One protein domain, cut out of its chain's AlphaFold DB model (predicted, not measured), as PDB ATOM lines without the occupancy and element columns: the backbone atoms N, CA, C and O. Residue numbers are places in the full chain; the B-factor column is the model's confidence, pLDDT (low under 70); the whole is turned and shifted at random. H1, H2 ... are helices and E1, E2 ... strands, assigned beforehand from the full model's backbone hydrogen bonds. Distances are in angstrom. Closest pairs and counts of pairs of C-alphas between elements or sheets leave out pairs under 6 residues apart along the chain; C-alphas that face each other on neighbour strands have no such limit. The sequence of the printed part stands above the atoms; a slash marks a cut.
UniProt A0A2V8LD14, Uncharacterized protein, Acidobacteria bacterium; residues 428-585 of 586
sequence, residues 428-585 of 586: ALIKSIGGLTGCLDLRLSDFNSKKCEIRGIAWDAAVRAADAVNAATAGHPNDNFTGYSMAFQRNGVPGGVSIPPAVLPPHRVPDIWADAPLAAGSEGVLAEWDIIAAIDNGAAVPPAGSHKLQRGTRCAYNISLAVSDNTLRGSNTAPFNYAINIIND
ATOM      1  N   ALA A 428     148.470  86.419 163.482       94.12
ATOM      2  CA  ALA A 428     148.174  87.191 164.685       94.12
ATOM      3  C   ALA A 428     147.998  88.676 164.329       94.12
ATOM      4  O   ALA A 428     148.918  89.314 163.817       94.12
ATOM      5  N   LEU A 429     146.827  89.248 164.613       95.31
ATOM      6  CA  LEU A 429     146.525  90.657 164.357       95.31
ATOM      7  C   LEU A 429     145.523  91.199 165.377       95.31
ATOM      8  O   LEU A 429     144.450  90.634 165.543       95.31
ATOM      9  N   ILE A 430     145.804  92.354 165.981       96.06
ATOM     10  CA  ILE A 430     144.797  93.136 166.717       96.06
ATOM     11  C   ILE A 430     144.326  94.273 165.810       96.06
ATOM     12  O   ILE A 430     145.129  95.093 165.363       96.06
ATOM     13  N   LYS A 431     143.020  94.325 165.535       95.75
ATOM     14  CA  LYS A 431     142.414  95.327 164.652       95.75
ATOM     15  C   LYS A 431     141.904  96.541 165.420       95.75
ATOM     16  O   LYS A 431     142.080  97.667 164.957       95.75
ATOM     17  N   SER A 432     141.274  96.309 166.571       96.44
ATOM     18  CA  SER A 432     140.717  97.369 167.411       96.44
ATOM     19  C   SER A 432     140.645  96.966 168.878       96.44
ATOM     20  O   SER A 432     140.426  95.794 169.189       96.44
ATOM     21  N   ILE A 433     140.721  97.956 169.766       97.25
ATOM     22  CA  ILE A 433     140.505  97.800 171.209       97.25
ATOM     23  C   ILE A 433     139.403  98.771 171.617       97.25
ATOM     24  O   ILE A 433     139.523  99.975 171.398       97.25
ATOM     25  N   GLY A 434     138.303  98.255 172.164       95.62
ATOM     26  CA  GLY A 434     137.158  99.068 172.569       95.62
ATOM     27  C   GLY A 434     136.473  99.793 171.405       95.62
ATOM     28  O   GLY A 434     135.911 100.865 171.598       95.62
ATOM     29  N   GLY A 435     136.574  99.248 170.187       94.44
ATOM     30  CA  GLY A 435     136.094  99.882 168.953       94.44
ATOM     31  C   GLY A 435     137.021 100.964 168.382       94.44
ATOM     32  O   GLY A 435     136.724 101.519 167.327       94.44
ATOM     33  N   LEU A 436     138.152 101.256 169.033       95.12
ATOM     34  CA  LEU A 436     139.136 102.214 168.535       95.12
ATOM     35  C   LEU A 436     140.129 101.537 167.588       95.12
ATOM     36  O   LEU A 436     140.710 100.502 167.916       95.12
ATOM     37  N   THR A 437     140.362 102.162 166.436       92.00
ATOM     38  CA  THR A 437     141.386 101.773 165.457       92.00
ATOM     39  C   THR A 437     142.431 102.881 165.321       92.00
ATOM     40  O   THR A 437     142.067 104.053 165.221       92.00
ATOM     41  N   GLY A 438     143.716 102.531 165.249       82.00
ATOM     42  CA  GLY A 438     144.805 103.498 165.053       82.00
ATOM     43  C   GLY A 438     145.259 104.186 166.347       82.00
ATOM     44  O   GLY A 438     145.151 103.620 167.431       82.00
ATOM     45  N   CYS A 439     145.799 105.405 166.238       85.56
ATOM     46  CA  CYS A 439     146.472 106.126 167.333       85.56
ATOM     47  C   CYS A 439     145.524 106.909 168.264       85.56
ATOM     48  O   CYS A 439     145.854 108.018 168.688       85.56
ATOM     49  N   LEU A 440     144.340 106.369 168.552       95.00
ATOM     50  CA  LEU A 440     143.373 107.005 169.450       95.00
ATOM     51  C   LEU A 440     143.639 106.629 170.913       95.00
ATOM     52  O   LEU A 440     144.190 105.569 171.213       95.00
ATOM     53  N   ASP A 441     143.239 107.516 171.822       96.50
ATOM     54  CA  ASP A 441     143.369 107.299 173.260       96.50
ATOM     55  C   ASP A 441     142.129 106.572 173.799       96.50
ATOM     56  O   ASP A 441     140.999 107.003 173.567       96.50
ATOM     57  N   LEU A 442     142.347 105.495 174.551       97.12
ATOM     58  CA  LEU A 442     141.304 104.713 175.209       97.12
ATOM     59  C   LEU A 442     141.006 105.305 176.589       97.12
ATOM     60  O   LEU A 442     141.915 105.436 177.410       97.12
ATOM     61  N   ARG A 443     139.748 105.648 176.867       98.06
ATOM     62  CA  ARG A 443     139.329 106.206 178.161       98.06
ATOM     63  C   ARG A 443     138.668 105.134 179.012       98.06
ATOM     64  O   ARG A 443     137.846 104.376 178.508       98.06
ATOM     65  N   LEU A 444     139.017 105.049 180.293       97.88
ATOM     66  CA  LEU A 444     138.417 104.052 181.186       97.88
ATOM     67  C   LEU A 444     136.944 104.355 181.486       97.88
ATOM     68  O   LEU A 444     136.168 103.416 181.669       97.88
ATOM     69  N   SER A 445     136.541 105.628 181.485       97.25
ATOM     70  CA  SER A 445     135.144 106.042 181.667       97.25
ATOM     71  C   SER A 445     134.203 105.463 180.608       97.25
ATOM     72  O   SER A 445     133.065 105.111 180.932       97.25
ATOM     73  N   ASP A 446     134.699 105.248 179.383       96.88
ATOM     74  CA  ASP A 446     133.937 104.641 178.293       96.88
ATOM     75  C   ASP A 446     133.526 103.199 178.603       96.88
ATOM     76  O   ASP A 446     132.595 102.705 177.978       96.88
ATOM     77  N   PHE A 447     134.172 102.525 179.561       97.00
ATOM     78  CA  PHE A 447     133.922 101.127 179.936       97.00
ATOM     79  C   PHE A 447     133.263 100.988 181.312       97.00
ATOM     80  O   PHE A 447     133.198  99.894 181.871       97.00
ATOM     81  N   ASN A 448     132.732 102.076 181.873       89.88
ATOM     82  CA  ASN A 448     131.997 102.003 183.128       89.88
ATOM     83  C   ASN A 448     130.752 101.120 182.919       89.88
ATOM     84  O   ASN A 448     129.873 101.479 182.139       89.88
ATOM     85  N   SER A 449     130.697  99.955 183.575       90.69
ATOM     86  CA  SER A 449     129.682  98.887 183.424       90.69
ATOM     87  C   SER A 449     129.723  98.014 182.154       90.69
ATOM     88  O   SER A 449     128.810  97.213 181.950       90.69
ATOM     89  N   LYS A 450     130.779  98.081 181.332       95.06
ATOM     90  CA  LYS A 450     130.969  97.143 180.206       95.06
ATOM     91  C   LYS A 450     132.427  96.725 180.041       95.06
ATOM     92  O   LYS A 450     133.338  97.445 180.425       95.06
ATOM     93  N   LYS A 451     132.660  95.565 179.432       96.06
ATOM     94  CA  LYS A 451     134.015  95.110 179.103       96.06
ATOM     95  C   LYS A 451     134.526  95.786 177.826       96.06
ATOM     96  O   LYS A 451     133.746  96.195 176.968       96.06
ATOM     97  N   CYS A 452     135.843  95.899 177.711       97.12
ATOM     98  CA  CYS A 452     136.530  96.391 176.526       97.12
ATOM     99  C   CYS A 452     136.764  95.234 175.549       97.12
ATOM    100  O   CYS A 452     137.526  94.314 175.835       97.12
ATOM    101  N   GLU A 453     136.094  95.264 174.401       97.94
ATOM    102  CA  GLU A 453     136.254  94.240 173.369       97.94
ATOM    103  C   GLU A 453     137.582  94.430 172.621       97.94
ATOM    104  O   GLU A 453     137.846  95.497 172.061       97.94
ATOM    105  N   ILE A 454     138.414  93.393 172.589       97.88
ATOM    106  CA  ILE A 454     139.602  93.332 171.735       97.88
ATOM    107  C   ILE A 454     139.227  92.503 170.511       97.88
ATOM    108  O   ILE A 454     138.919  91.319 170.646       97.88
ATOM    109  N   ARG A 455     139.251  93.116 169.323       97.88
ATOM    110  CA  ARG A 455     138.910  92.452 168.054       97.88
ATOM    111  C   ARG A 455     140.141  92.257 167.188       97.88
ATOM    112  O   ARG A 455     141.006  93.137 167.125       97.88
ATOM    113  N   GLY A 456     140.206  91.134 166.489       96.81
ATOM    114  CA  GLY A 456     141.357  90.790 165.667       96.81
ATOM    115  C   GLY A 456     141.288  89.394 165.057       96.81
ATOM    116  O   GLY A 456     140.207  88.832 164.893       96.81
ATOM    117  N   ILE A 457     142.459  88.874 164.701       96.50
ATOM    118  CA  ILE A 457     142.666  87.563 164.091       96.50
ATOM    119  C   ILE A 457     143.707  86.813 164.922       96.50
ATOM    120  O   ILE A 457     144.782  87.344 165.198       96.50
ATOM    121  N   ALA A 458     143.370  85.592 165.313       95.62
ATOM    122  CA  ALA A 458     144.252  84.600 165.902       95.62
ATOM    123  C   ALA A 458     143.923  83.271 165.224       95.62
ATOM    124  O   ALA A 458     143.011  82.563 165.648       95.62
ATOM    125  N   TRP A 459     144.585  82.986 164.112       93.56
ATOM    126  CA  TRP A 459     144.143  81.949 163.186       93.56
ATOM    127  C   TRP A 459     145.324  81.230 162.559       93.56
ATOM    128  O   TRP A 459     146.372  81.832 162.370       93.56
ATOM    129  N   ASP A 460     145.132  79.967 162.213       90.19
ATOM    130  CA  ASP A 460     146.085  79.185 161.437       90.19
ATOM    131  C   ASP A 460     145.329  78.362 160.397       90.19
ATOM    132  O   ASP A 460     144.222  77.873 160.682       90.19
ATOM    133  N   ALA A 461     145.905  78.269 159.201       88.50
ATOM    134  CA  ALA A 461     145.298  77.568 158.086       88.50
ATOM    135  C   ALA A 461     145.297  76.069 158.365       88.50
ATOM    136  O   ALA A 461     146.276  75.504 158.838       88.50
ATOM    137  N   ALA A 462     144.194  75.402 158.052       88.06
ATOM    138  CA  ALA A 462     144.209  73.953 158.008       88.06
ATOM    139  C   ALA A 462     145.122  73.508 156.861       88.06
ATOM    140  O   ALA A 462     144.995  74.021 155.751       88.06
ATOM    141  N   VAL A 463     145.949  72.483 157.075       86.38
ATOM    142  CA  VAL A 463     146.779  71.916 155.992       86.38
ATOM    143  C   VAL A 463     145.910  71.435 154.824       86.38
ATOM    144  O   VAL A 463     146.288  71.519 153.656       86.38
ATOM    145  N   ARG A 464     144.724  70.909 155.152       85.31
ATOM    146  CA  ARG A 464     143.682  70.563 154.185       85.31
ATOM    147  C   ARG A 464     142.315  70.574 154.848       85.31
ATOM    148  O   ARG A 464     142.038  69.746 155.721       85.31
ATOM    149  N   ALA A 465     141.433  71.461 154.400       79.75
ATOM    150  CA  ALA A 465     140.141  71.659 155.046       79.75
ATOM    151  C   ALA A 465     139.190  70.472 154.844       79.75
ATOM    152  O   ALA A 465     138.428  70.127 155.746       79.75
ATOM    153  N   ALA A 466     139.275  69.817 153.683       81.81
ATOM    154  CA  ALA A 466     138.458  68.655 153.328       81.81
ATOM    155  C   ALA A 466     138.654  67.446 154.261       81.81
ATOM    156  O   ALA A 466     137.769  66.600 154.359       81.81
ATOM    157  N   ASP A 467     139.779  67.391 154.974       75.50
ATOM    158  CA  ASP A 467     140.130  66.287 155.868       75.50
ATOM    159  C   ASP A 467     139.629  66.535 157.306       75.50
ATOM    160  O   ASP A 467     140.036  65.849 158.241       75.50
ATOM    161  N   ALA A 468     138.744  67.519 157.500       69.62
ATOM    162  CA  ALA A 468     138.085  67.796 158.771       69.62
ATOM    163  C   ALA A 468     137.191  66.618 159.201       69.62
ATOM    164  O   ALA A 468     135.988  66.584 158.938       69.62
ATOM    165  N   VAL A 469     137.767  65.635 159.889       57.56
ATOM    166  CA  VAL A 469     137.006  64.628 160.633       57.56
ATOM    167  C   VAL A 469     136.766  65.183 162.035       57.56
ATOM    168  O   VAL A 469     137.696  65.713 162.631       57.56
ATOM    169  N   ASN A 470     135.525  65.087 162.539       52.00
ATOM    170  CA  ASN A 470     135.055  65.583 163.846       52.00
ATOM    171  C   ASN A 470     136.198  65.925 164.823       52.00
ATOM    172  O   ASN A 470     136.804  65.024 165.407       52.00
ATOM    173  N   ALA A 471     136.459  67.224 165.008       46.34
ATOM    174  CA  ALA A 471     137.566  67.825 165.769       46.34
ATOM    175  C   ALA A 471     137.659  67.428 167.267       46.34
ATOM    176  O   ALA A 471     138.416  68.013 168.033       46.34
ATOM    177  N   ALA A 472     136.877  66.442 167.714       47.53
ATOM    178  CA  ALA A 472     136.784  65.989 169.097       47.53
ATOM    179  C   ALA A 472     137.829  64.923 169.487       47.53
ATOM    180  O   ALA A 472     137.964  64.618 170.671       47.53
ATOM    181  N   THR A 473     138.563  64.343 168.534       48.16
ATOM    182  CA  THR A 473     139.672  63.417 168.812       48.16
ATOM    183  C   THR A 473     141.003  64.129 168.613       48.16
ATOM    184  O   THR A 473     141.371  64.443 167.487       48.16
ATOM    185  N   ALA A 474     141.711  64.401 169.712       47.75
ATOM    186  CA  ALA A 474     143.071  64.933 169.695       47.75
ATOM    187  C   ALA A 474     143.987  64.025 168.852       47.75
ATOM    188  O   ALA A 474     144.036  62.822 169.106       47.75
ATOM    189  N   GLY A 475     144.667  64.598 167.855       55.44
ATOM    190  CA  GLY A 475     145.598  63.881 166.971       55.44
ATOM    191  C   GLY A 475     145.418  64.143 165.472       55.44
ATOM    192  O   GLY A 475     145.832  63.317 164.663       55.44
ATOM    193  N   HIS A 476     144.775  65.249 165.071       70.56
ATOM    194  CA  HIS A 476     144.582  65.565 163.653       70.56
ATOM    195  C   HIS A 476     145.763  66.385 163.114       70.56
ATOM    196  O   HIS A 476     145.867  67.566 163.428       70.56
ATOM    197  N   PRO A 477     146.632  65.817 162.260       74.56
ATOM    198  CA  PRO A 477     147.790  66.516 161.693       74.56
ATOM    199  C   PRO A 477     147.405  67.610 160.683       74.56
ATOM    200  O   PRO A 477     148.281  68.309 160.188       74.56
ATOM    201  N   ASN A 478     146.115  67.756 160.354       82.38
ATOM    202  CA  ASN A 478     145.624  68.885 159.568       82.38
ATOM    203  C   ASN A 478     145.266  70.112 160.431       82.38
ATOM    204  O   ASN A 478     145.064  71.178 159.849       82.38
ATOM    205  N   ASP A 479     145.180  69.951 161.766       83.38
ATOM    206  CA  ASP A 479     144.939  71.008 162.755       83.38
ATOM    207  C   ASP A 479     146.218  71.372 163.500       83.38
ATOM    208  O   ASP A 479     146.590  70.775 164.518       83.38
ATOM    209  N   ASN A 480     146.889  72.382 162.987       82.81
ATOM    210  CA  ASN A 480     148.115  72.900 163.555       82.81
ATOM    211  C   ASN A 480     147.849  73.957 164.661       82.81
ATOM    212  O   ASN A 480     148.597  74.057 165.639       82.81
ATOM    213  N   PHE A 481     146.707  74.655 164.618       88.31
ATOM    214  CA  PHE A 481     146.319  75.662 165.609       88.31
ATOM    215  C   PHE A 481     146.105  75.062 167.004       88.31
ATOM    216  O   PHE A 481     145.192  74.276 167.251       88.31
ATOM    217  N   THR A 482     146.891  75.520 167.973       86.88
ATOM    218  CA  THR A 482     146.790  75.061 169.369       86.88
ATOM    219  C   THR A 482     146.046  76.047 170.262       86.88
ATOM    220  O   THR A 482     145.455  75.660 171.269       86.88
ATOM    221  N   GLY A 483     146.096  77.335 169.930       91.38
ATOM    222  CA  GLY A 483     145.485  78.388 170.729       91.38
ATOM    223  C   GLY A 483     146.149  79.741 170.517       91.38
ATOM    224  O   GLY A 483     147.036  79.912 169.686       91.38
ATOM    225  N   TYR A 484     145.738  80.718 171.320       95.25
ATOM    226  CA  TYR A 484     146.383  82.023 171.386       95.25
ATOM    227  C   TYR A 484     146.415  82.541 172.821       95.25
ATOM    228  O   TYR A 484     145.651  82.108 173.686       95.25
ATOM    229  N   SER A 485     147.308  83.491 173.070       95.62
ATOM    230  CA  SER A 485     147.419  84.195 174.341       95.62
ATOM    231  C   SER A 485     147.559  85.693 174.111       95.62
ATOM    232  O   SER A 485     148.099  86.136 173.095       95.62
ATOM    233  N   MET A 486     147.058  86.478 175.062       97.19
ATOM    234  CA  MET A 486     147.190  87.928 175.048       97.19
ATOM    235  C   MET A 486     147.719  88.438 176.376       97.19
ATOM    236  O   MET A 486     147.414  87.889 177.435       97.19
ATOM    237  N   ALA A 487     148.485  89.520 176.324       97.62
ATOM    238  CA  ALA A 487     148.939  90.222 177.511       97.62
ATOM    239  C   ALA A 487     149.008  91.730 177.265       97.62
ATOM    240  O   ALA A 487     149.108  92.183 176.127       97.62
ATOM    241  N   PHE A 488     148.985  92.517 178.338       98.06
ATOM    242  CA  PHE A 488     149.276  93.946 178.287       98.06
ATOM    243  C   PHE A 488     150.500  94.300 179.120       98.06
ATOM    244  O   PHE A 488     150.744  93.735 180.186       98.06
ATOM    245  N   GLN A 489     151.244  95.296 178.653       98.06
ATOM    246  CA  GLN A 489     152.416  95.834 179.323       98.06
ATOM    247  C   GLN A 489     152.378  97.360 179.294       98.06
ATOM    248  O   GLN A 489     152.266  97.982 178.240       98.06
ATOM    249  N   ARG A 490     152.514  97.976 180.468       97.81
ATOM    250  CA  ARG A 490     152.715  99.425 180.600       97.81
ATOM    251  C   ARG A 490     154.126  99.795 180.142       97.81
ATOM    252  O   ARG A 490     155.089  99.161 180.569       97.81
ATOM    253  N   ASN A 491     154.264 100.838 179.325       96.25
ATOM    254  CA  ASN A 491     155.572 101.280 178.845       96.25
ATOM    255  C   ASN A 491     156.513 101.633 180.015       96.25
ATOM    256  O   ASN A 491     156.108 102.296 180.971       96.25
ATOM    257  N   GLY A 492     157.765 101.178 179.938       93.94
ATOM    258  CA  GLY A 492     158.769 101.348 180.993       93.94
ATOM    259  C   GLY A 492     158.614 100.417 182.204       93.94
ATOM    260  O   GLY A 492     159.438 100.485 183.114       93.94
ATOM    261  N   VAL A 493     157.604  99.540 182.228       96.62
ATOM    262  CA  VAL A 493     157.417  98.530 183.281       96.62
ATOM    263  C   VAL A 493     157.742  97.143 182.716       96.62
ATOM    264  O   VAL A 493     157.138  96.761 181.715       96.62
ATOM    265  N   PRO A 494     158.680  96.378 183.305       94.50
ATOM    266  CA  PRO A 494     158.994  95.028 182.839       94.50
ATOM    267  C   PRO A 494     157.853  94.043 183.140       94.50
ATOM    268  O   PRO A 494     157.153  94.188 184.137       94.50
ATOM    269  N   GLY A 495     157.716  93.012 182.303       94.12
ATOM    270  CA  GLY A 495     156.675  91.987 182.434       94.12
ATOM    271  C   GLY A 495     155.368  92.342 181.719       94.12
ATOM    272  O   GLY A 495     155.171  93.472 181.278       94.12
ATOM    273  N   GLY A 496     154.487  91.353 181.576       94.94
ATOM    274  CA  GLY A 496     153.158  91.512 180.991       94.94
ATOM    275  C   GLY A 496     152.097  90.863 181.872       94.94
ATOM    276  O   GLY A 496     152.372  89.889 182.573       94.94
ATOM    277  N   VAL A 497     150.884  91.406 181.839       97.50
ATOM    278  CA  VAL A 497     149.721  90.872 182.555       97.50
ATOM    279  C   VAL A 497     148.800  90.199 181.549       97.50
ATOM    280  O   VAL A 497     148.429  90.814 180.553       97.50
ATOM    281  N   SER A 498     148.437  88.943 181.808       97.25
ATOM    282  CA  SER A 498     147.581  88.156 180.915       97.25
ATOM    283  C   SER A 498     146.192  88.785 180.751       97.25
ATOM    284  O   SER A 498     145.585  89.239 181.724       97.25
ATOM    285  N   ILE A 499     145.690  88.780 179.517       97.56
ATOM    286  CA  ILE A 499     144.304  89.091 179.173       97.56
ATOM    287  C   ILE A 499     143.616  87.758 178.849       97.56
ATOM    288  O   ILE A 499     144.010  87.105 177.879       97.56
ATOM    289  N   PRO A 500     142.601  87.337 179.626       96.00
ATOM    290  CA  PRO A 500     141.862  86.115 179.331       96.00
ATOM    291  C   PRO A 500     141.202  86.178 177.943       96.00
ATOM    292  O   PRO A 500     140.652  87.226 177.594       96.00
ATOM    293  N   PRO A 501     141.224  85.087 177.158       95.56
ATOM    294  CA  PRO A 501     140.523  85.026 175.880       95.56
ATOM    295  C   PRO A 501     139.003  85.116 176.081       95.56
ATOM    296  O   PRO A 501     138.489  84.858 177.171       95.56
ATOM    297  N   ALA A 502     138.272  85.456 175.017       93.12
ATOM    298  CA  ALA A 502     136.810  85.537 175.048       93.12
ATOM    299  C   ALA A 502     136.149  84.183 175.363       93.12
ATOM    300  O   ALA A 502     135.089  84.142 175.985       93.12
ATOM    301  N   VAL A 503     136.789  83.078 174.964       90.88
ATOM    302  CA  VAL A 503     136.325  81.703 175.184       90.88
ATOM    303  C   VAL A 503     137.478  80.848 175.710       90.88
ATOM    304  O   VAL A 503     138.625  81.019 175.298       90.88
ATOM    305  N   LEU A 504     137.169  79.935 176.638       88.56
ATOM    306  CA  LEU A 504     138.114  78.980 177.217       88.56
ATOM    307  C   LEU A 504     137.672  77.537 176.903       88.56
ATOM    308  O   LEU A 504     136.538  77.190 177.243       88.56
ATOM    309  N   PRO A 505     138.547  76.687 176.327       88.88
ATOM    310  CA  PRO A 505     139.904  77.001 175.854       88.88
ATOM    311  C   PRO A 505     139.906  77.966 174.643       88.88
ATOM    312  O   PRO A 505     138.901  78.042 173.931       88.88
ATOM    313  N   PRO A 506     141.001  78.725 174.415       87.94
ATOM    314  CA  PRO A 506     141.110  79.577 173.235       87.94
ATOM    315  C   PRO A 506     141.046  78.738 171.952       87.94
ATOM    316  O   PRO A 506     141.758  77.745 171.827       87.94
ATOM    317  N   HIS A 507     140.212  79.157 171.002       90.31
ATOM    318  CA  HIS A 507     140.063  78.562 169.669       90.31
ATOM    319  C   HIS A 507     140.399  79.602 168.588       90.31
ATOM    320  O   HIS A 507     140.758  80.736 168.909       90.31
ATOM    321  N   ARG A 508     140.329  79.217 167.310       92.44
ATOM    322  CA  ARG A 508     140.605  80.120 166.185       92.44
ATOM    323  C   ARG A 508     139.681  81.341 166.215       92.44
ATOM    324  O   ARG A 508     138.492  81.227 166.486       92.44
ATOM    325  N   VAL A 509     140.225  82.507 165.881       94.69
ATOM    326  CA  VAL A 509     139.475  83.753 165.697       94.69
ATOM    327  C   VAL A 509     139.834  84.325 164.324       94.69
ATOM    328  O   VAL A 509     140.970  84.757 164.138       94.69
ATOM    329  N   PRO A 510     138.906  84.362 163.357       94.31
ATOM    330  CA  PRO A 510     137.538  83.844 163.424       94.31
ATOM    331  C   PRO A 510     137.509  82.312 163.528       94.31
ATOM    332  O   PRO A 510     138.466  81.644 163.138       94.31
ATOM    333  N   ASP A 511     136.391  81.768 164.012       91.25
ATOM    334  CA  ASP A 511     136.156  80.320 164.091       91.25
ATOM    335  C   ASP A 511     135.827  79.754 162.699       91.25
ATOM    336  O   ASP A 511     134.692  79.415 162.369       91.25
ATOM    337  N   ILE A 512     136.831  79.787 161.824       89.00
ATOM    338  CA  ILE A 512     136.758  79.335 160.439       89.00
ATOM    339  C   ILE A 512     137.834  78.284 160.230       89.00
ATOM    340  O   ILE A 512     139.023  78.537 160.420       89.00
ATOM    341  N   TRP A 513     137.398  77.119 159.772       87.00
ATOM    342  CA  TRP A 513     138.262  76.042 159.328       87.00
ATOM    343  C   TRP A 513     138.450  76.116 157.810       87.00
ATOM    344  O   TRP A 513     137.531  75.786 157.059       87.00
ATOM    345  N   ALA A 514     139.611  76.580 157.349       87.00
ATOM    346  CA  ALA A 514     139.905  76.726 155.926       87.00
ATOM    347  C   ALA A 514     141.389  76.482 155.633       87.00
ATOM    348  O   ALA A 514     142.240  76.772 156.467       87.00
ATOM    349  N   ASP A 515     141.674  75.992 154.432       85.88
ATOM    350  CA  ASP A 515     143.010  75.805 153.847       85.88
ATOM    351  C   ASP A 515     143.376  76.942 152.875       85.88
ATOM    352  O   ASP A 515     144.278  76.830 152.050       85.88
ATOM    353  N   ALA A 516     142.650  78.059 152.966       87.19
ATOM    354  CA  ALA A 516     142.871  79.263 152.184       87.19
ATOM    355  C   ALA A 516     143.000  80.483 153.108       87.19
ATOM    356  O   ALA A 516     142.381  80.502 154.178       87.19
ATOM    357  N   PRO A 517     143.736  81.532 152.693       87.25
ATOM    358  CA  PRO A 517     143.853  82.756 153.474       87.25
ATOM    359  C   PRO A 517     142.488  83.353 153.825       87.25
ATOM    360  O   PRO A 517     141.583  83.410 152.989       87.25
ATOM    361  N   LEU A 518     142.362  83.858 155.054       90.75
ATOM    362  CA  LEU A 518     141.149  84.537 155.502       90.75
ATOM    363  C   LEU A 518     140.804  85.722 154.590       90.75
ATOM    364  O   LEU A 518     141.661  86.535 154.232       90.75
ATOM    365  N   ALA A 519     139.515  85.869 154.275       90.88
ATOM    366  CA  ALA A 519     139.024  87.041 153.567       90.88
ATOM    367  C   ALA A 519     139.270  88.314 154.397       90.88
ATOM    368  O   ALA A 519     139.197  88.304 155.632       90.88
ATOM    369  N   ALA A 520     139.526  89.437 153.726       87.62
ATOM    370  CA  ALA A 520     139.664  90.720 154.406       87.62
ATOM    371  C   ALA A 520     138.390  91.049 155.209       87.62
ATOM    372  O   ALA A 520     137.282  90.938 154.689       87.62
ATOM    373  N   GLY A 521     138.555  91.478 156.464       89.19
ATOM    374  CA  GLY A 521     137.434  91.803 157.354       89.19
ATOM    375  C   GLY A 521     136.887  90.623 158.168       89.19
ATOM    376  O   GLY A 521     135.846  90.759 158.802       89.19
ATOM    377  N   SER A 522     137.559  89.466 158.158       92.00
ATOM    378  CA  SER A 522     137.129  88.287 158.926       92.00
ATOM    379  C   SER A 522     137.476  88.365 160.424       92.00
ATOM    380  O   SER A 522     137.589  87.332 161.071       92.00
ATOM    381  N   GLU A 523     137.705  89.548 161.004       95.06
ATOM    382  CA  GLU A 523     138.065  89.640 162.423       95.06
ATOM    383  C   GLU A 523     136.920  89.243 163.369       95.06
ATOM    384  O   GLU A 523     135.743  89.549 163.150       95.06
ATOM    385  N   GLY A 524     137.291  88.608 164.480       96.31
ATOM    386  CA  GLY A 524     136.385  88.225 165.557       96.31
ATOM    387  C   GLY A 524     136.783  88.840 166.895       96.31
ATOM    388  O   GLY A 524     137.660  89.705 166.973       96.31
ATOM    389  N   VAL A 525     136.120  88.394 167.959       97.25
ATOM    390  CA  VAL A 525     136.400  88.835 169.331       97.25
ATOM    391  C   VAL A 525     137.503  87.970 169.928       97.25
ATOM    392  O   VAL A 525     137.303  86.782 170.156       97.25
ATOM    393  N   LEU A 526     138.660  88.567 170.211       97.62
ATOM    394  CA  LEU A 526     139.779  87.889 170.867       97.62
ATOM    395  C   LEU A 526     139.597  87.846 172.389       97.62
ATOM    396  O   LEU A 526     139.925  86.845 173.024       97.62
ATOM    397  N   ALA A 527     139.099  88.926 172.995       97.81
ATOM    398  CA  ALA A 527     138.798  88.986 174.425       97.81
ATOM    399  C   ALA A 527     137.736  90.022 174.760       97.81
ATOM    400  O   ALA A 527     137.630  91.068 174.120       97.81
ATOM    401  N   GLU A 528     137.038  89.759 175.860       97.06
ATOM    402  CA  GLU A 528     136.286  90.765 176.592       97.06
ATOM    403  C   GLU A 528     137.090  91.187 177.833       97.06
ATOM    404  O   GLU A 528     137.046  90.545 178.886       97.06
ATOM    405  N   TRP A 529     137.865  92.259 177.714       97.12
ATOM    406  CA  TRP A 529     138.802  92.692 178.743       97.12
ATOM    407  C   TRP A 529     138.119  93.573 179.797       97.12
ATOM    408  O   TRP A 529     137.634  94.663 179.489       97.12
ATOM    409  N   ASP A 530     138.114  93.141 181.063       97.25
ATOM    410  CA  ASP A 530     137.770  94.014 182.196       97.25
ATOM    411  C   ASP A 530     138.921  94.994 182.474       97.25
ATOM    412  O   ASP A 530     139.753  94.830 183.372       97.25
ATOM    413  N   ILE A 531     138.998  96.003 181.610       97.12
ATOM    414  CA  ILE A 531     140.082  96.974 181.595       97.12
ATOM    415  C   ILE A 531     140.091  97.852 182.848       97.12
ATOM    416  O   ILE A 531     141.164  98.233 183.314       97.12
ATOM    417  N   ILE A 532     138.923  98.144 183.430       97.62
ATOM    418  CA  ILE A 532     138.833  98.952 184.649       97.62
ATOM    419  C   ILE A 532     139.468  98.188 185.809       97.62
ATOM    420  O   ILE A 532     140.361  98.725 186.463       97.62
ATOM    421  N   ALA A 533     139.089  96.925 186.031       97.06
ATOM    422  CA  ALA A 533     139.684  96.123 187.099       97.06
ATOM    423  C   ALA A 533     141.204  95.945 186.914       97.06
ATOM    424  O   ALA A 533     141.978  96.006 187.885       97.06
ATOM    425  N   ALA A 534     141.635  95.765 185.662       96.88
ATOM    426  CA  ALA A 534     143.030  95.553 185.301       96.88
ATOM    427  C   ALA A 534     143.904  96.812 185.458       96.88
ATOM    428  O   ALA A 534     145.041  96.697 185.919       96.88
ATOM    429  N   ILE A 535     143.392  97.996 185.102       97.69
ATOM    430  CA  ILE A 535     144.186  99.229 184.978       97.69
ATOM    431  C   ILE A 535     143.924 100.241 186.100       97.69
ATOM    432  O   ILE A 535     144.860 100.940 186.479       97.69
ATOM    433  N   ASP A 536     142.724 100.341 186.676       97.19
ATOM    434  CA  ASP A 536     142.435 101.363 187.693       97.19
ATOM    435  C   ASP A 536     143.163 101.070 189.023       97.19
ATOM    436  O   ASP A 536     143.097  99.959 189.568       97.19
ATOM    437  N   ASN A 537     143.862 102.080 189.553       97.06
ATOM    438  CA  ASN A 537     144.457 102.098 190.897       97.06
ATOM    439  C   ASN A 537     143.748 103.076 191.855       97.06
ATOM    440  O   ASN A 537     144.239 103.349 192.952       97.06
ATOM    441  N   GLY A 538     142.620 103.657 191.446       96.19
ATOM    442  CA  GLY A 538     141.952 104.706 192.202       96.19
ATOM    443  C   GLY A 538     142.750 106.014 192.221       96.19
ATOM    444  O   GLY A 538     143.565 106.300 191.343       96.19
ATOM    445  N   ALA A 539     142.527 106.822 193.260       94.88
ATOM    446  CA  ALA A 539     143.228 108.094 193.450       94.88
ATOM    447  C   ALA A 539     144.691 107.936 193.913       94.88
ATOM    448  O   ALA A 539     145.440 108.912 193.906       94.88
ATOM    449  N   ALA A 540     145.109 106.734 194.325       95.44
ATOM    450  CA  ALA A 540     146.451 106.481 194.839       95.44
ATOM    451  C   ALA A 540     147.480 106.330 193.709       95.44
ATOM    452  O   ALA A 540     147.200 105.731 192.667       95.44
ATOM    453  N   VAL A 541     148.702 106.810 193.949       94.25
ATOM    454  CA  VAL A 541     149.839 106.564 193.053       94.25
ATOM    455  C   VAL A 541     150.135 105.057 193.047       94.25
ATOM    456  O   VAL A 541     150.321 104.478 194.121       94.25
ATOM    457  N   PRO A 542     150.162 104.395 191.877       94.75
ATOM    458  CA  PRO A 542     150.466 102.974 191.801       94.75
ATOM    459  C   PRO A 542     151.910 102.706 192.259       94.75
ATOM    460  O   PRO A 542     152.796 103.513 191.965       94.75
ATOM    461  N   PRO A 543     152.177 101.578 192.948       94.75
ATOM    462  CA  PRO A 543     153.535 101.190 193.318       94.75
ATOM    463  C   PRO A 543     154.477 101.156 192.109       94.75
ATOM    464  O   PRO A 543     154.052 100.873 190.983       94.75
ATOM    465  N   ALA A 544     155.769 101.403 192.338       93.69
ATOM    466  CA  ALA A 544     156.779 101.262 191.293       93.69
ATOM    467  C   ALA A 544     156.729  99.846 190.690       93.69
ATOM    468  O   ALA A 544     156.625  98.859 191.415       93.69
ATOM    469  N   GLY A 545     156.768  99.757 189.358       94.19
ATOM    470  CA  GLY A 545     156.629  98.486 188.640       94.19
ATOM    471  C   GLY A 545     155.186  97.994 188.456       94.19
ATOM    472  O   GLY A 545     154.984  96.925 187.898       94.19
ATOM    473  N   SER A 546     154.170  98.748 188.888       96.62
ATOM    474  CA  SER A 546     152.768  98.391 188.645       96.62
ATOM    475  C   SER A 546     152.315  98.739 187.224       96.62
ATOM    476  O   SER A 546     152.585  99.827 186.702       96.62
ATOM    477  N   HIS A 547     151.530  97.841 186.628       97.00
ATOM    478  CA  HIS A 547     150.867  98.069 185.344       97.00
ATOM    479  C   HIS A 547     149.577  98.902 185.453       97.00
ATOM    480  O   HIS A 547     148.969  99.199 184.426       97.00
ATOM    481  N   LYS A 548     149.164  99.310 186.661       97.69
ATOM    482  CA  LYS A 548     147.973 100.144 186.892       97.69
ATOM    483  C   LYS A 548     148.247 101.645 186.721       97.69
ATOM    484  O   LYS A 548     149.394 102.089 186.823       97.69
ATOM    485  N   LEU A 549     147.189 102.427 186.509       97.19
ATOM    486  CA  LEU A 549     147.184 103.889 186.418       97.19
ATOM    487  C   LEU A 549     146.418 104.525 187.574       97.19
ATOM    488  O   LEU A 549     145.320 104.096 187.923       97.19
ATOM    489  N   GLN A 550     146.963 105.621 188.095       97.69
ATOM    490  CA  GLN A 550     146.226 106.535 188.964       97.69
ATOM    491  C   GLN A 550     145.141 107.263 188.153       97.69
ATOM    492  O   GLN A 550     145.372 107.619 186.993       97.69
ATOM    493  N   ARG A 551     143.983 107.528 188.758       97.69
ATOM    494  CA  ARG A 551     142.944 108.380 188.159       97.69
ATOM    495  C   ARG A 551     143.486 109.776 187.835       97.69
ATOM    496  O   ARG A 551     144.298 110.324 188.577       97.69
ATOM    497  N   GLY A 552     143.069 110.331 186.704       97.12
ATOM    498  CA  GLY A 552     143.574 111.570 186.112       97.12
ATOM    499  C   GLY A 552     144.873 111.432 185.304       97.12
ATOM    500  O   GLY A 552     145.386 112.444 184.829       97.12
ATOM    501  N   THR A 553     145.428 110.224 185.135       97.62
ATOM    502  CA  THR A 553     146.708 110.017 184.424       97.62
ATOM    503  C   THR A 553     146.554 109.283 183.092       97.62
ATOM    504  O   THR A 553     145.561 108.603 182.832       97.62
ATOM    505  N   ARG A 554     147.573 109.428 182.237       97.38
ATOM    506  CA  ARG A 554     147.684 108.809 180.910       97.38
ATOM    507  C   ARG A 554     149.015 108.078 180.789       97.38
ATOM    508  O   ARG A 554     150.050 108.619 181.177       97.38
ATOM    509  N   CYS A 555     149.014 106.890 180.189       97.88
ATOM    510  CA  CYS A 555     150.252 106.186 179.855       97.88
ATOM    511  C   CYS A 555     150.104 105.338 178.589       97.88
ATOM    512  O   CYS A 555     148.995 104.956 178.215       97.88
ATOM    513  N   ALA A 556     151.232 105.043 177.947       97.38
ATOM    514  CA  ALA A 556     151.288 104.137 176.808       97.38
ATOM    515  C   ALA A 556     151.347 102.679 177.286       97.38
ATOM    516  O   ALA A 556     152.059 102.354 178.241       97.38
ATOM    517  N   TYR A 557     150.622 101.817 176.588       97.69
ATOM    518  CA  TYR A 557     150.562 100.378 176.787       97.69
ATOM    519  C   TYR A 557     150.850  99.662 175.475       97.69
ATOM    520  O   TYR A 557     150.516 100.152 174.397       97.69
ATOM    521  N   ASN A 558     151.453  98.489 175.589       97.00
ATOM    522  CA  ASN A 558     151.596  97.537 174.507       97.00
ATOM    523  C   ASN A 558     150.713  96.327 174.806       97.00
ATOM    524  O   ASN A 558     150.826  95.745 175.887       97.00
ATOM    525  N   ILE A 559     149.846  95.964 173.869       97.38
ATOM    526  CA  ILE A 559     149.051  94.742 173.924       97.38
ATOM    527  C   ILE A 559     149.690  93.738 172.978       97.38
ATOM    528  O   ILE A 559     149.796  94.009 171.783       97.38
ATOM    529  N   SER A 560     150.127  92.601 173.504       96.88
ATOM    530  CA  SER A 560     150.705  91.526 172.712       96.88
ATOM    531  C   SER A 560     149.680  90.423 172.461       96.88
ATOM    532  O   SER A 560     148.922  90.055 173.359       96.88
ATOM    533  N   LEU A 561     149.678  89.888 171.243       96.44
ATOM    534  CA  LEU A 561     148.940  88.695 170.836       96.44
ATOM    535  C   LEU A 561     149.936  87.680 170.276       96.44
ATOM    536  O   LEU A 561     150.676  87.996 169.346       96.44
ATOM    537  N   ALA A 562     149.941  86.470 170.824       94.44
ATOM    538  CA  ALA A 562     150.742  85.358 170.327       94.44
ATOM    539  C   ALA A 562     149.824  84.191 169.961       94.44
ATOM    540  O   ALA A 562     148.973  83.810 170.767       94.44
ATOM    541  N   VAL A 563     150.007  83.636 168.764       93.06
ATOM    542  CA  VAL A 563     149.306  82.436 168.294       93.06
ATOM    543  C   VAL A 563     150.264  81.256 168.386       93.06
ATOM    544  O   VAL A 563     151.441  81.379 168.036       93.06
ATOM    545  N   SER A 564     149.758  80.140 168.899       89.06
ATOM    546  CA  SER A 564     150.505  78.906 169.096       89.06
ATOM    547  C   SER A 564     150.063  77.852 168.093       89.06
ATOM    548  O   SER A 564     148.872  77.569 167.960       89.06
ATOM    549  N   ASP A 565     151.058  77.250 167.459       85.50
ATOM    550  CA  ASP A 565     150.947  76.192 166.467       85.50
ATOM    551  C   ASP A 565     151.734  74.962 166.966       85.50
ATOM    552  O   ASP A 565     152.757  75.086 167.650       85.50
ATOM    553  N   ASN A 566     151.205  73.769 166.705       80.81
ATOM    554  CA  ASN A 566     151.778  72.494 167.099       80.81
ATOM    555  C   ASN A 566     152.664  71.857 166.008       80.81
ATOM    556  O   ASN A 566     153.259  70.817 166.285       80.81
ATOM    557  N   THR A 567     152.789  72.415 164.808       83.31
ATOM    558  CA  THR A 567     153.599  71.845 163.729       83.31
ATOM    559  C   THR A 567     155.035  71.581 164.199       83.31
ATOM    560  O   THR A 567     155.654  72.385 164.912       83.31
ATOM    561  N   LEU A 568     155.595  70.421 163.820       72.69
ATOM    562  CA  LEU A 568     156.918  69.937 164.240       72.69
ATOM    563  C   LEU A 568     158.067  70.699 163.576       72.69
ATOM    564  O   LEU A 568     158.874  70.168 162.811       72.69
ATOM    565  N   ARG A 569     158.128  71.985 163.882       64.31
ATOM    566  CA  ARG A 569     159.290  72.859 163.768       64.31
ATOM    567  C   ARG A 569     159.144  74.131 164.602       64.31
ATOM    568  O   ARG A 569     159.979  75.019 164.474       64.31
ATOM    569  N   GLY A 570     158.146  74.183 165.492       52.19
ATOM    570  CA  GLY A 570     158.035  75.191 166.540       52.19
ATOM    571  C   GLY A 570     158.017  76.605 165.982       52.19
ATOM    572  O   GLY A 570     158.894  77.403 166.311       52.19
ATOM    573  N   SER A 571     157.035  76.924 165.139       49.88
ATOM    574  CA  SER A 571     156.797  78.318 164.792       49.88
ATOM    575  C   SER A 571     155.937  78.948 165.897       49.88
ATOM    576  O   SER A 571     154.714  78.925 165.895       49.88
ATOM    577  N   ASN A 572     156.592  79.490 166.927       55.91
ATOM    578  CA  ASN A 572     155.944  80.555 167.685       55.91
ATOM    579  C   ASN A 572     155.994  81.784 166.786       55.91
ATOM    580  O   ASN A 572     157.082  82.264 166.454       55.91
ATOM    581  N   THR A 573     154.833  82.296 166.390       63.41
ATOM    582  CA  THR A 573     154.799  83.597 165.729       63.41
ATOM    583  C   THR A 573     155.385  84.640 166.667       63.41
ATOM    584  O   THR A 573     155.153  84.628 167.881       63.41
ATOM    585  N   ALA A 574     156.186  85.551 166.110       75.50
ATOM    586  CA  ALA A 574     156.572  86.735 166.856       75.50
ATOM    587  C   ALA A 574     155.282  87.417 167.342       75.50
ATOM    588  O   ALA A 574     154.355  87.575 166.541       75.50
ATOM    589  N   PRO A 575     155.190  87.800 168.627       83.81
ATOM    590  CA  PRO A 575     153.965  88.372 169.150       83.81
ATOM    591  C   PRO A 575     153.614  89.629 168.354       83.81
ATOM    592  O   PRO A 575     154.447  90.526 168.182       83.81
ATOM    593  N   PHE A 576     152.372  89.704 167.889       92.19
ATOM    594  CA  PHE A 576     151.834  90.926 167.320       92.19
ATOM    595  C   PHE A 576     151.668  91.946 168.445       92.19
ATOM    596  O   PHE A 576     151.066  91.642 169.470       92.19
ATOM    597  N   ASN A 577     152.194  93.152 168.256       94.06
ATOM    598  CA  ASN A 577     152.188  94.205 169.266       94.06
ATOM    599  C   ASN A 577     151.293  95.361 168.815       94.06
ATOM    600  O   ASN A 577     151.488  95.921 167.735       94.06
ATOM    601  N   TYR A 578     150.334  95.740 169.655       95.56
ATOM    602  CA  TYR A 578     149.435  96.870 169.445       95.56
ATOM    603  C   TYR A 578     149.683  97.932 170.515       95.56
ATOM    604  O   TYR A 578     149.384  97.737 171.695       95.56
ATOM    605  N   ALA A 579     150.215  99.082 170.102       95.88
ATOM    606  CA  ALA A 579     150.443 100.208 170.997       95.88
ATOM    607  C   ALA A 579     149.168 101.050 171.157       95.88
ATOM    608  O   ALA A 579     148.548 101.444 170.171       95.88
ATOM    609  N   ILE A 580     148.808 101.372 172.398       96.62
ATOM    610  CA  ILE A 580     147.654 102.218 172.719       96.62
ATOM    611  C   ILE A 580     147.949 103.103 173.928       96.62
ATOM    612  O   ILE A 580     148.663 102.707 174.847       96.62
ATOM    613  N   ASN A 581     147.394 104.311 173.955       97.88
ATOM    614  CA  ASN A 581     147.403 105.127 175.165       97.88
ATOM    615  C   ASN A 581     146.116 104.886 175.941       97.88
ATOM    616  O   ASN A 581     145.032 104.957 175.369       97.88
ATOM    617  N   ILE A 582     146.242 104.666 177.245       97.94
ATOM    618  CA  ILE A 582     145.103 104.513 178.145       97.94
ATOM    619  C   ILE A 582     145.068 105.722 179.080       97.94
ATOM    620  O   ILE A 582     146.094 106.102 179.656       97.94
ATOM    621  N   ILE A 583     143.892 106.332 179.203       98.25
ATOM    622  CA  ILE A 583     143.594 107.446 180.100       98.25
ATOM    623  C   ILE A 583     142.655 106.928 181.186       98.25
ATOM    624  O   ILE A 583     141.559 106.457 180.889       98.25
ATOM    625  N   ASN A 584     143.077 107.029 182.445       98.00
ATOM    626  CA  ASN A 584     142.210 106.737 183.580       98.00
ATOM    627  C   ASN A 584     141.471 108.019 183.989       98.00
ATOM    628  O   ASN A 584     142.012 108.812 184.749       98.00
ATOM    629  N   ASP A 585     140.274 108.248 183.458       97.31
ATOM    630  CA  ASP A 585     139.437 109.440 183.673       97.31
ATOM    631  C   ASP A 585     138.204 109.186 184.570       97.31
ATOM    632  O   ASP A 585     137.244 109.954 184.525       97.31
TER     633      ASP A 585
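Overview. This is residues 428 to 585 of the 586 residues of an uncharacterized protein of Acidobacteria bacterium (UniProt A0A2V8LD14). With little regular structure, this is an elongated sandwich: twisted sheets E2 E8 E7 E4 E5, mixed, and E1 E3 E6, antiparallel, stand face to face, with loops 460 to 480 and 536 to 552 at opposite ends. It has 158 printed residues, under half in named elements, mostly strand, ordered E1 E2 E3 E4 E5 E6 H1 E7 E8. It is compact, radius of gyration of the C-alphas 17.5 A, spanning 56 by 28 by 25 A.

Arrangement. E7, residues 553 to 565, is antiparallel to E4, residues 481 to 490, with N 560 and O 487 within hydrogen-bond range at 2.8 A. E3, residues 452 to 459, touches E7, closest C-alphas Ala 458 and Val 563, 6.0 A. H1, residues 531 to 535, is on the larger sheet, height 5.2 A, over none of its strands; its O i to N i+4 pair is within hydrogen-bond range.

Along the chain. E7 is 38.5 A long. E1, residues 428 to 433, begins at C-alpha (148.174, 87.191, 164.685). E8, residues 576 to 584, ends at C-alpha (142.210, 106.737, 183.580). E2 is residues 441 to 443, E5 497 to 499, E6 524 to 529.

Size, cuts and confidence. The printed part has no cut. Links E3 to E4, E5 to E6 and H1 to E7 are long. pLDDT is under 70 at residues 468 to 475 and 569 to 573.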